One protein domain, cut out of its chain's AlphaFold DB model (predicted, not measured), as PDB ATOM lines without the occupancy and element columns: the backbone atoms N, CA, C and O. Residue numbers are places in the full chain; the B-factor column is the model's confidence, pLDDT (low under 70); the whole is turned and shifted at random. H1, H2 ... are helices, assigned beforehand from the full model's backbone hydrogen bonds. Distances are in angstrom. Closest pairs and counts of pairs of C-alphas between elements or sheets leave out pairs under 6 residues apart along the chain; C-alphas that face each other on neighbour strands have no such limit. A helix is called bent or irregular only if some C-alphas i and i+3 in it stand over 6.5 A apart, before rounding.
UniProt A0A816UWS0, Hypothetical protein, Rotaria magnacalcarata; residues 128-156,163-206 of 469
ATOM      1  N   PRO A 128      52.744  46.327 -17.863       80.81
ATOM      2  CA  PRO A 128      53.170  45.333 -18.837       80.81
ATOM      3  C   PRO A 128      51.969  44.637 -19.487       80.81
ATOM      4  O   PRO A 128      50.938  44.393 -18.857       80.81
ATOM      5  N   CYS A 129      52.117  44.290 -20.758       85.12
ATOM      6  CA  CYS A 129      51.188  43.445 -21.497       85.12
ATOM      7  C   CYS A 129      51.721  42.008 -21.589       85.12
ATOM      8  O   CYS A 129      52.931  41.794 -21.566       85.12
ATOM      9  N   SER A 130      50.833  41.027 -21.774       79.56
ATOM     10  CA  SER A 130      51.176  39.608 -21.953       79.56
ATOM     11  C   SER A 130      52.060  39.287 -23.176       79.56
ATOM     12  O   SER A 130      52.450  38.139 -23.351       79.56
ATOM     13  N   CYS A 131      52.380  40.268 -24.028       77.75
ATOM     14  CA  CYS A 131      53.379  40.156 -25.100       77.75
ATOM     15  C   CYS A 131      54.776  40.696 -24.726       77.75
ATOM     16  O   CYS A 131      55.647  40.764 -25.587       77.75
ATOM     17  N   GLY A 132      54.998  41.111 -23.474       74.12
ATOM     18  CA  GLY A 132      56.269  41.665 -22.987       74.12
ATOM     19  C   GLY A 132      56.414  43.185 -23.127       74.12
ATOM     20  O   GLY A 132      57.243  43.776 -22.434       74.12
ATOM     21  N   GLU A 133      55.587  43.838 -23.949       76.19
ATOM     22  CA  GLU A 133      55.566  45.299 -24.100       76.19
ATOM     23  C   GLU A 133      55.178  46.024 -22.799       76.19
ATOM     24  O   GLU A 133      54.292  45.581 -22.061       76.19
ATOM     25  N   ARG A 134      55.828  47.162 -22.511       81.19
ATOM     26  CA  ARG A 134      55.701  47.895 -21.233       81.19
ATOM     27  C   ARG A 134      55.278  49.342 -21.474       81.19
ATOM     28  O   ARG A 134      56.047  50.150 -21.990       81.19
ATOM     29  N   TYR A 135      54.069  49.699 -21.050       83.56
ATOM     30  CA  TYR A 135      53.453  50.989 -21.360       83.56
ATOM     31  C   TYR A 135      53.569  51.982 -20.206       83.56
ATOM     32  O   TYR A 135      53.232  51.675 -19.068       83.56
ATOM     33  N   SER A 136      53.969  53.221 -20.501       85.12
ATOM     34  CA  SER A 136      54.138  54.287 -19.498       85.12
ATOM     35  C   SER A 136      52.827  54.845 -18.913       85.12
ATOM     36  O   SER A 136      52.869  55.767 -18.107       85.12
ATOM     37  N   ASN A 137      51.666  54.384 -19.387       84.88
ATOM     38  CA  ASN A 137      50.341  54.843 -18.968       84.88
ATOM     39  C   ASN A 137      49.295  53.766 -19.317       84.88
ATOM     40  O   ASN A 137      49.328  53.223 -20.427       84.88
ATOM     41  N   VAL A 138      48.351  53.509 -18.404       83.12
ATOM     42  CA  VAL A 138      47.196  52.617 -18.593       83.12
ATOM     43  C   VAL A 138      46.459  52.906 -19.902       83.12
ATOM     44  O   VAL A 138      46.117  51.966 -20.605       83.12
ATOM     45  N   SER A 139      46.272  54.170 -20.300       83.38
ATOM     46  CA  SER A 139      45.588  54.509 -21.558       83.38
ATOM     47  C   SER A 139      46.292  53.928 -22.790       83.38
ATOM     48  O   SER A 139      45.623  53.421 -23.686       83.38
ATOM     49  N   LYS A 140      47.636  53.940 -22.826       78.81
ATOM     50  CA  LYS A 140      48.407  53.341 -23.931       78.81
ATOM     51  C   LYS A 140      48.324  51.814 -23.910       78.81
ATOM     52  O   LYS A 140      48.188  51.215 -24.974       78.81
ATOM     53  N   LEU A 141      48.345  51.205 -22.719       84.25
ATOM     54  CA  LEU A 141      48.093  49.771 -22.572       84.25
ATOM     55  C   LEU A 141      46.683  49.422 -23.071       84.25
ATOM     56  O   LEU A 141      46.559  48.569 -23.930       84.25
ATOM     57  N   VAL A 142      45.631  50.110 -22.625       85.88
ATOM     58  CA  VAL A 142      44.239  49.850 -23.041       85.88
ATOM     59  C   VAL A 142      44.050  50.019 -24.552       85.88
ATOM     60  O   VAL A 142      43.380  49.190 -25.165       85.88
ATOM     61  N   SER A 143      44.675  51.021 -25.184       82.25
ATOM     62  CA  SER A 143      44.702  51.125 -26.650       82.25
ATOM     63  C   SER A 143      45.372  49.913 -27.303       82.25
ATOM     64  O   SER A 143      44.826  49.378 -28.264       82.25
ATOM     65  N   HIS A 144      46.511  49.451 -26.779       84.06
ATOM     66  CA  HIS A 144      47.177  48.242 -27.263       84.06
ATOM     67  C   HIS A 144      46.295  46.995 -27.083       84.06
ATOM     68  O   HIS A 144      45.998  46.337 -28.074       84.06
ATOM     69  N   LEU A 145      45.798  46.728 -25.868       85.75
ATOM     70  CA  LEU A 145      44.921  45.591 -25.552       85.75
ATOM     71  C   LEU A 145      43.685  45.554 -26.464       85.75
ATOM     72  O   LEU A 145      43.335  44.496 -26.971       85.75
ATOM     73  N   LYS A 146      43.061  46.708 -26.738       80.44
ATOM     74  CA  LYS A 146      41.884  46.819 -27.621       80.44
ATOM     75  C   LYS A 146      42.190  46.566 -29.107       80.44
ATOM     76  O   LYS A 146      41.274  46.276 -29.869       80.44
ATOM     77  N   ILE A 147      43.447  46.704 -29.532       76.31
ATOM     78  CA  ILE A 147      43.886  46.467 -30.919       76.31
ATOM     79  C   ILE A 147      44.436  45.040 -31.091       76.31
ATOM     80  O   ILE A 147      44.279  44.448 -32.158       76.31
ATOM     81  N   THR A 148      45.068  44.475 -30.058       74.50
ATOM     82  CA  THR A 148      45.740  43.165 -30.116       74.50
ATOM     83  C   THR A 148      44.963  42.018 -29.467       74.50
ATOM     84  O   THR A 148      45.302  40.860 -29.704       74.50
ATOM     85  N   ASN A 149      43.935  42.311 -28.663       69.12
ATOM     86  CA  ASN A 149      43.237  41.361 -27.784       69.12
ATOM     87  C   ASN A 149      44.182  40.577 -26.847       69.12
ATOM     88  O   ASN A 149      43.894  39.450 -26.443       69.12
ATOM     89  N   HIS A 150      45.322  41.174 -26.493       79.12
ATOM     90  CA  HIS A 150      46.174  40.692 -25.409       79.12
ATOM     91  C   HIS A 150      45.542  40.999 -24.038       79.12
ATOM     92  O   HIS A 150      44.519  41.680 -23.960       79.12
ATOM     93  N   ASN A 151      46.167  40.545 -22.945       73.81
ATOM     94  CA  ASN A 151      45.738  40.876 -21.581       73.81
ATOM     95  C   ASN A 151      46.793  41.730 -20.846       73.81
ATOM     96  O   ASN A 151      47.979  41.736 -21.198       73.81
ATOM     97  N   ALA A 152      46.362  42.475 -19.828       74.50
ATOM     98  CA  ALA A 152      47.260  43.153 -18.902       74.50
ATOM     99  C   ALA A 152      47.971  42.102 -18.039       74.50
ATOM    100  O   ALA A 152      47.326  41.243 -17.438       74.50
ATOM    101  N   GLN A 153      49.297  42.162 -17.960       65.88
ATOM    102  CA  GLN A 153      50.046  41.240 -17.118       65.88
ATOM    103  C   GLN A 153      50.087  41.796 -15.691       65.88
ATOM    104  O   GLN A 153      50.728  42.812 -15.421       65.88
ATOM    105  N   LEU A 154      49.382  41.137 -14.767       55.19
ATOM    106  CA  LEU A 154      49.407  41.495 -13.350       55.19
ATOM    107  C   LEU A 154      50.852  41.424 -12.836       55.19
ATOM    108  O   LEU A 154      51.507  40.384 -12.916       55.19
ATOM    109  N   SER A 155      51.366  42.552 -12.342       50.69
ATOM    110  CA  SER A 155      52.741  42.644 -11.853       50.69
ATOM    111  C   SER A 155      52.890  41.806 -10.584       50.69
ATOM    112  O   SER A 155      52.265  42.100  -9.567       50.69
ATOM    113  N   SER A 156      53.718  40.762 -10.641       46.09
ATOM    114  CA  SER A 156      53.924  39.794  -9.560       46.09
ATOM    115  C   SER A 156      54.752  40.381  -8.407       46.09
ATOM    116  O   SER A 156      55.912  40.025  -8.203       46.09
ATOM    117  N   LYS A 163      46.737  35.140   3.965       54.81
ATOM    118  CA  LYS A 163      46.072  33.987   4.614       54.81
ATOM    119  C   LYS A 163      44.551  33.925   4.399       54.81
ATOM    120  O   LYS A 163      43.785  33.898   5.363       54.81
ATOM    121  N   LEU A 164      44.126  33.880   3.134       57.28
ATOM    122  CA  LEU A 164      42.717  33.710   2.779       57.28
ATOM    123  C   LEU A 164      42.173  32.415   3.396       57.28
ATOM    124  O   LEU A 164      42.811  31.360   3.328       57.28
ATOM    125  N   VAL A 165      40.988  32.494   4.002       56.84
ATOM    126  CA  VAL A 165      40.333  31.318   4.584       56.84
ATOM    127  C   VAL A 165      39.945  30.372   3.448       56.84
ATOM    128  O   VAL A 165      39.407  30.804   2.432       56.84
ATOM    129  N   ARG A 166      40.238  29.080   3.621       51.59
ATOM    130  CA  ARG A 166      40.094  28.012   2.616       51.59
ATOM    131  C   ARG A 166      38.711  28.050   1.939       51.59
ATOM    132  O   ARG A 166      37.726  27.663   2.562       51.59
ATOM    133  N   GLY A 167      38.643  28.503   0.682       54.81
ATOM    134  CA  GLY A 167      37.405  28.708  -0.080       54.81
ATOM    135  C   GLY A 167      37.079  30.172  -0.429       54.81
ATOM    136  O   GLY A 167      36.195  30.415  -1.249       54.81
ATOM    137  N   GLN A 168      37.775  31.161   0.137       53.62
ATOM    138  CA  GLN A 168      37.611  32.583  -0.206       53.62
ATOM    139  C   GLN A 168      38.332  32.955  -1.517       53.62
ATOM    140  O   GLN A 168      37.891  33.833  -2.260       53.62
ATOM    141  N   ASP A 169      39.386  32.212  -1.846       54.81
ATOM    142  CA  ASP A 169      40.067  32.167  -3.142       54.81
ATOM    143  C   ASP A 169      39.115  31.826  -4.307       54.81
ATOM    144  O   ASP A 169      39.243  32.383  -5.399       54.81
ATOM    145  N   ILE A 170      38.096  30.994  -4.059       56.41
ATOM    146  CA  ILE A 170      37.081  30.598  -5.051       56.41
ATOM    147  C   ILE A 170      36.201  31.793  -5.462       56.41
ATOM    148  O   ILE A 170      35.783  31.884  -6.616       56.41
ATOM    149  N   TRP A 171      35.945  32.737  -4.550       55.09
ATOM    150  CA  TRP A 171      35.149  33.935  -4.846       55.09
ATOM    151  C   TRP A 171      35.934  35.001  -5.615       55.09
ATOM    152  O   TRP A 171      35.361  35.645  -6.491       55.09
ATOM    153  N   LEU A 172      37.233  35.154  -5.338       55.38
ATOM    154  CA  LEU A 172      38.116  36.080  -6.065       55.38
ATOM    155  C   LEU A 172      38.522  35.543  -7.448       55.38
ATOM    156  O   LEU A 172      38.689  36.313  -8.385       55.38
ATOM    157  N   SER A 173      38.601  34.220  -7.616       48.31
ATOM    158  CA  SER A 173      38.898  33.584  -8.912       48.31
ATOM    159  C   SER A 173      37.794  33.760  -9.965       48.31
ATOM    160  O   SER A 173      37.986  33.374 -11.118       48.31
ATOM    161  N   ARG A 174      36.640  34.336  -9.596       46.81
ATOM    162  CA  ARG A 174      35.450  34.483 -10.448       46.81
ATOM    163  C   ARG A 174      35.673  35.362 -11.683       46.81
ATOM    164  O   ARG A 174      35.012  35.130 -12.693       46.81
ATOM    165  N   ASP A 175      36.628  36.289 -11.629       48.66
ATOM    166  CA  ASP A 175      37.021  37.122 -12.777       48.66
ATOM    167  C   ASP A 175      37.881  36.349 -13.798       48.66
ATOM    168  O   ASP A 175      38.042  36.777 -14.941       48.66
ATOM    169  N   THR A 176      38.380  35.160 -13.434       56.00
ATOM    170  CA  THR A 176      38.865  34.163 -14.396       56.00
ATOM    171  C   THR A 176      37.797  33.097 -14.611       56.00
ATOM    172  O   THR A 176      37.750  32.094 -13.900       56.00
ATOM    173  N   ASN A 177      36.944  33.294 -15.621       57.47
ATOM    174  CA  ASN A 177      36.018  32.258 -16.086       57.47
ATOM    175  C   ASN A 177      36.810  30.937 -16.281       57.47
ATOM    176  O   ASN A 177      37.821  30.941 -16.989       57.47
ATOM    177  N   PRO A 178      36.440  29.817 -15.622       56.66
ATOM    178  CA  PRO A 178      37.283  28.619 -15.574       56.66
ATOM    179  C   PRO A 178      37.513  27.975 -16.949       56.66
ATOM    180  O   PRO A 178      38.517  27.285 -17.130       56.66
ATOM    181  N   ALA A 179      36.658  28.260 -17.941       58.66
ATOM    182  CA  ALA A 179      36.912  27.916 -19.340       58.66
ATOM    183  C   ALA A 179      38.266  28.471 -19.825       58.66
ATOM    184  O   ALA A 179      39.064  27.737 -20.405       58.66
ATOM    185  N   ASN A 180      38.583  29.720 -19.476       59.22
ATOM    186  CA  ASN A 180      39.807  30.431 -19.848       59.22
ATOM    187  C   ASN A 180      41.056  29.802 -19.207       59.22
ATOM    188  O   ASN A 180      42.168  29.937 -19.718       59.22
ATOM    189  N   GLN A 181      40.903  29.098 -18.080       61.16
ATOM    190  CA  GLN A 181      42.020  28.380 -17.468       61.16
ATOM    191  C   GLN A 181      42.383  27.097 -18.234       61.16
ATOM    192  O   GLN A 181      43.562  26.731 -18.234       61.16
ATOM    193  N   ILE A 182      41.398  26.478 -18.897       73.69
ATOM    194  CA  ILE A 182      41.508  25.244 -19.693       73.69
ATOM    195  C   ILE A 182      41.891  25.553 -21.152       73.69
ATOM    196  O   ILE A 182      42.751  24.890 -21.730       73.69
ATOM    197  N   LEU A 183      41.272  26.570 -21.752       84.44
ATOM    198  CA  LEU A 183      41.423  26.947 -23.157       84.44
ATOM    199  C   LEU A 183      42.602  27.911 -23.346       84.44
ATOM    200  O   LEU A 183      42.424  29.113 -23.546       84.44
ATOM    201  N   LYS A 184      43.824  27.374 -23.281       85.31
ATOM    202  CA  LYS A 184      45.067  28.135 -23.488       85.31
ATOM    203  C   LYS A 184      45.821  27.682 -24.732       85.31
ATOM    204  O   LYS A 184      45.946  26.488 -24.990       85.31
ATOM    205  N   CYS A 185      46.385  28.631 -25.479       86.56
ATOM    206  CA  CYS A 185      47.295  28.304 -26.575       86.56
ATOM    207  C   CYS A 185      48.644  27.826 -26.018       86.56
ATOM    208  O   CYS A 185      49.321  28.569 -25.309       86.56
ATOM    209  N   LEU A 186      49.073  26.616 -26.387       87.00
ATOM    210  CA  LEU A 186      50.330  26.026 -25.910       87.00
ATOM    211  C   LEU A 186      51.600  26.774 -26.364       87.00
ATOM    212  O   LEU A 186      52.642  26.601 -25.743       87.00
ATOM    213  N   HIS A 187      51.529  27.595 -27.418       83.50
ATOM    214  CA  HIS A 187      52.685  28.341 -27.941       83.50
ATOM    215  C   HIS A 187      52.908  29.706 -27.275       83.50
ATOM    216  O   HIS A 187      54.049  30.117 -27.099       83.50
ATOM    217  N   CYS A 188      51.839  30.422 -26.909       87.31
ATOM    218  CA  CYS A 188      51.931  31.786 -26.365       87.31
ATOM    219  C   CYS A 188      51.194  31.981 -25.030       87.31
ATOM    220  O   CYS A 188      51.073  33.104 -24.550       87.31
ATOM    221  N   SER A 189      50.692  30.904 -24.416       82.69
ATOM    222  CA  SER A 189      49.989  30.856 -23.119       82.69
ATOM    223  C   SER A 189      48.714  31.705 -22.970       82.69
ATOM    224  O   SER A 189      48.072  31.644 -21.920       82.69
ATOM    225  N   LEU A 190      48.300  32.436 -24.014       82.06
ATOM    226  CA  LEU A 190      47.053  33.205 -24.042       82.06
ATOM    227  C   LEU A 190      45.847  32.312 -23.725       82.06
ATOM    228  O   LEU A 190      45.720  31.214 -24.267       82.06
ATOM    229  N   SER A 191      44.972  32.816 -22.857       84.00
ATOM    230  CA  SER A 191      43.726  32.195 -22.407       84.00
ATOM    231  C   SER A 191      42.520  32.758 -23.157       84.00
ATOM    232  O   SER A 191      42.368  33.978 -23.217       84.00
ATOM    233  N   PHE A 192      41.637  31.890 -23.643       83.62
ATOM    234  CA  PHE A 192      40.476  32.250 -24.459       83.62
ATOM    235  C   PHE A 192      39.173  31.825 -23.781       83.62
ATOM    236  O   PHE A 192      39.131  30.790 -23.123       83.62
ATOM    237  N   GLU A 193      38.103  32.601 -23.948       79.69
ATOM    238  CA  GLU A 193      36.808  32.282 -23.329       79.69
ATOM    239  C   GLU A 193      36.053  31.168 -24.067       79.69
ATOM    240  O   GLU A 193      35.322  30.396 -23.445       79.69
ATOM    241  N   THR A 194      36.278  31.014 -25.377       83.69
ATOM    242  CA  THR A 194      35.669  29.940 -26.167       83.69
ATOM    243  C   THR A 194      36.698  29.152 -26.984       83.69
ATOM    244  O   THR A 194      37.757  29.654 -27.370       83.69
ATOM    245  N   LEU A 195      36.385  27.879 -27.261       86.19
ATOM    246  CA  LEU A 195      37.206  27.030 -28.128       86.19
ATOM    247  C   LEU A 195      37.298  27.594 -29.566       86.19
ATOM    248  O   LEU A 195      38.401  27.569 -30.117       86.19
ATOM    249  N   PRO A 196      36.222  28.153 -30.168       87.62
ATOM    250  CA  PRO A 196      36.313  28.949 -31.392       87.62
ATOM    251  C   PRO A 196      37.346  30.079 -31.345       87.62
ATOM    252  O   PRO A 196      38.101  30.206 -32.303       87.62
ATOM    253  N   ASP A 197      37.454  30.846 -30.256       84.81
ATOM    254  CA  ASP A 197      38.432  31.946 -30.165       84.81
ATOM    255  C   ASP A 197      39.877  31.432 -30.116       84.81
ATOM    256  O   ASP A 197      40.741  31.941 -30.831       84.81
ATOM    257  N   LEU A 198      40.135  30.369 -29.340       88.00
ATOM    258  CA  LEU A 198      41.429  29.673 -29.337       88.00
ATOM    259  C   LEU A 198      41.763  29.111 -30.730       88.00
ATOM    260  O   LEU A 198      42.900  29.215 -31.189       88.00
ATOM    261  N   THR A 199      40.769  28.557 -31.426       86.62
ATOM    262  CA  THR A 199      40.937  27.987 -32.771       86.62
ATOM    263  C   THR A 199      41.233  29.083 -33.792       86.62
ATOM    264  O   THR A 199      42.204  28.981 -34.537       86.62
ATOM    265  N   ALA A 200      40.464  30.173 -33.783       87.25
ATOM    266  CA  ALA A 200      40.668  31.331 -34.648       87.25
ATOM    267  C   ALA A 200      42.022  32.009 -34.384       87.25
ATOM    268  O   ALA A 200      42.696  32.418 -35.329       87.25
ATOM    269  N   HIS A 201      42.464  32.065 -33.122       90.06
ATOM    270  CA  HIS A 201      43.822  32.464 -32.769       90.06
ATOM    271  C   HIS A 201      44.860  31.531 -33.408       90.06
ATOM    272  O   HIS A 201      45.689  32.013 -34.174       90.06
ATOM    273  N   MET A 202      44.786  30.216 -33.163       90.06
ATOM    274  CA  MET A 202      45.743  29.239 -33.702       90.06
ATOM    275  C   MET A 202      45.796  29.254 -35.236       90.06
ATOM    276  O   MET A 202      46.884  29.172 -35.799       90.06
ATOM    277  N   MET A 203      44.655  29.442 -35.909       83.56
ATOM    278  CA  MET A 203      44.576  29.624 -37.362       83.56
ATOM    279  C   MET A 203      45.223  30.933 -37.831       83.56
ATOM    280  O   MET A 203      45.940  30.938 -38.828       83.56
ATOM    281  N   LYS A 204      45.003  32.047 -37.120       80.62
ATOM    282  CA  LYS A 204      45.528  33.371 -37.494       80.62
ATOM    283  C   LYS A 204      47.030  33.521 -37.228       80.62
ATOM    284  O   LYS A 204      47.704  34.227 -37.973       80.62
ATOM    285  N   THR A 205      47.557  32.885 -36.181       80.25
ATOM    286  CA  THR A 205      48.985  32.937 -35.813       80.25
ATOM    287  C   THR A 205      49.786  31.722 -36.282       80.25
ATOM    288  O   THR A 205      51.000  31.696 -36.110       80.25
ATOM    289  N   ASN A 206      49.131  30.720 -36.878       80.06
ATOM    290  CA  ASN A 206      49.706  29.413 -37.212       80.06
ATOM    291  C   ASN A 206      50.321  28.673 -36.004       80.06
ATOM    292  O   ASN A 206      51.236  27.869 -36.164       80.06
TER     293      ASN A 206
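Overview. This is residues 128 to 156 and 163 to 206 of the 469 residues of the protein "Hypothetical protein" of Rotaria magnacalcarata (UniProt A0A816UWS0). Two small lobes, each one helix with loop beside it, make a loose body, and a thin arm of residues 163 to 175 sticks out from it. One lobe holds H1 with residues 128 to 137 and 149 to 156; the other holds H4 with the looped residues 183 to 194, and the short H3 joins this second lobe to the arm, which contains H2. The printed part has 73 residues with four named helices in the order H1, H2, H3, H4 and no named strand; the class is all helix, though under half of the residues, 34 of 73, are in named elements. The whole is loose, with a radius of gyration of the C-alphas of 14.4 A, and flat, spanning 41 by 33 by 18 A.

Along the chain. H1 and H4 are the longest helices, with 11 residues each. H1 is residues 138 to 148, 15.0 A from first to last C-alpha, and begins with C-alpha 138 at (47.196, 52.617, -18.593). H4 is residues 195 to 205, 15.3 A long, and ends with C-alpha 205 at (48.985, 32.937, -35.813). H3 is the five residues 178 to 182. H2 is residues 169 to 175, 11.3 A long, with C-alpha 169 at (40.067, 32.167, -3.142). H2 is irregular, but only just: C-alphas 172 and 175 are 6.9 A apart.

Arrangement. H1 touches no helix; it is apart from H2, H3 and H4, with no C-alpha of any of them within 8 A of it. H4 is apart from H2 and H3 as well. H2 and H3 are also apart, though a tight link of two residues, 176 and 177, joins them. In H1, H3 and H4 every O i to N i+4 pair is within hydrogen-bond range. In H2 1 of 3 such pairs is within range, and 1 of 4 O i to N i+3 pairs.

Size, cuts and confidence. The two C-alphas farthest apart are those of Val 165 and Asn 206, at 42.9 A. Residues 163 to 175, of which 169 to 175 belong to H2, stand free; the body without them has 60 residues and spans 33 by 24 by 17 A. Residues 157 to 162 are not printed, and the C-alphas of Ser 156 and Lys 163 are 17.2 A apart across this cut, which lies in the link from H1 to H2. The link from H3 to H4, residues 183 to 194, is long, and its C-alphas lie 5 to 14 A from the mean of all C-alphas. The mean pLDDT of the printed part is 73.6; 24 printed residues are under 70, a low confidence, namely residue 149, residues 153 to 156 and residues 163 to 181.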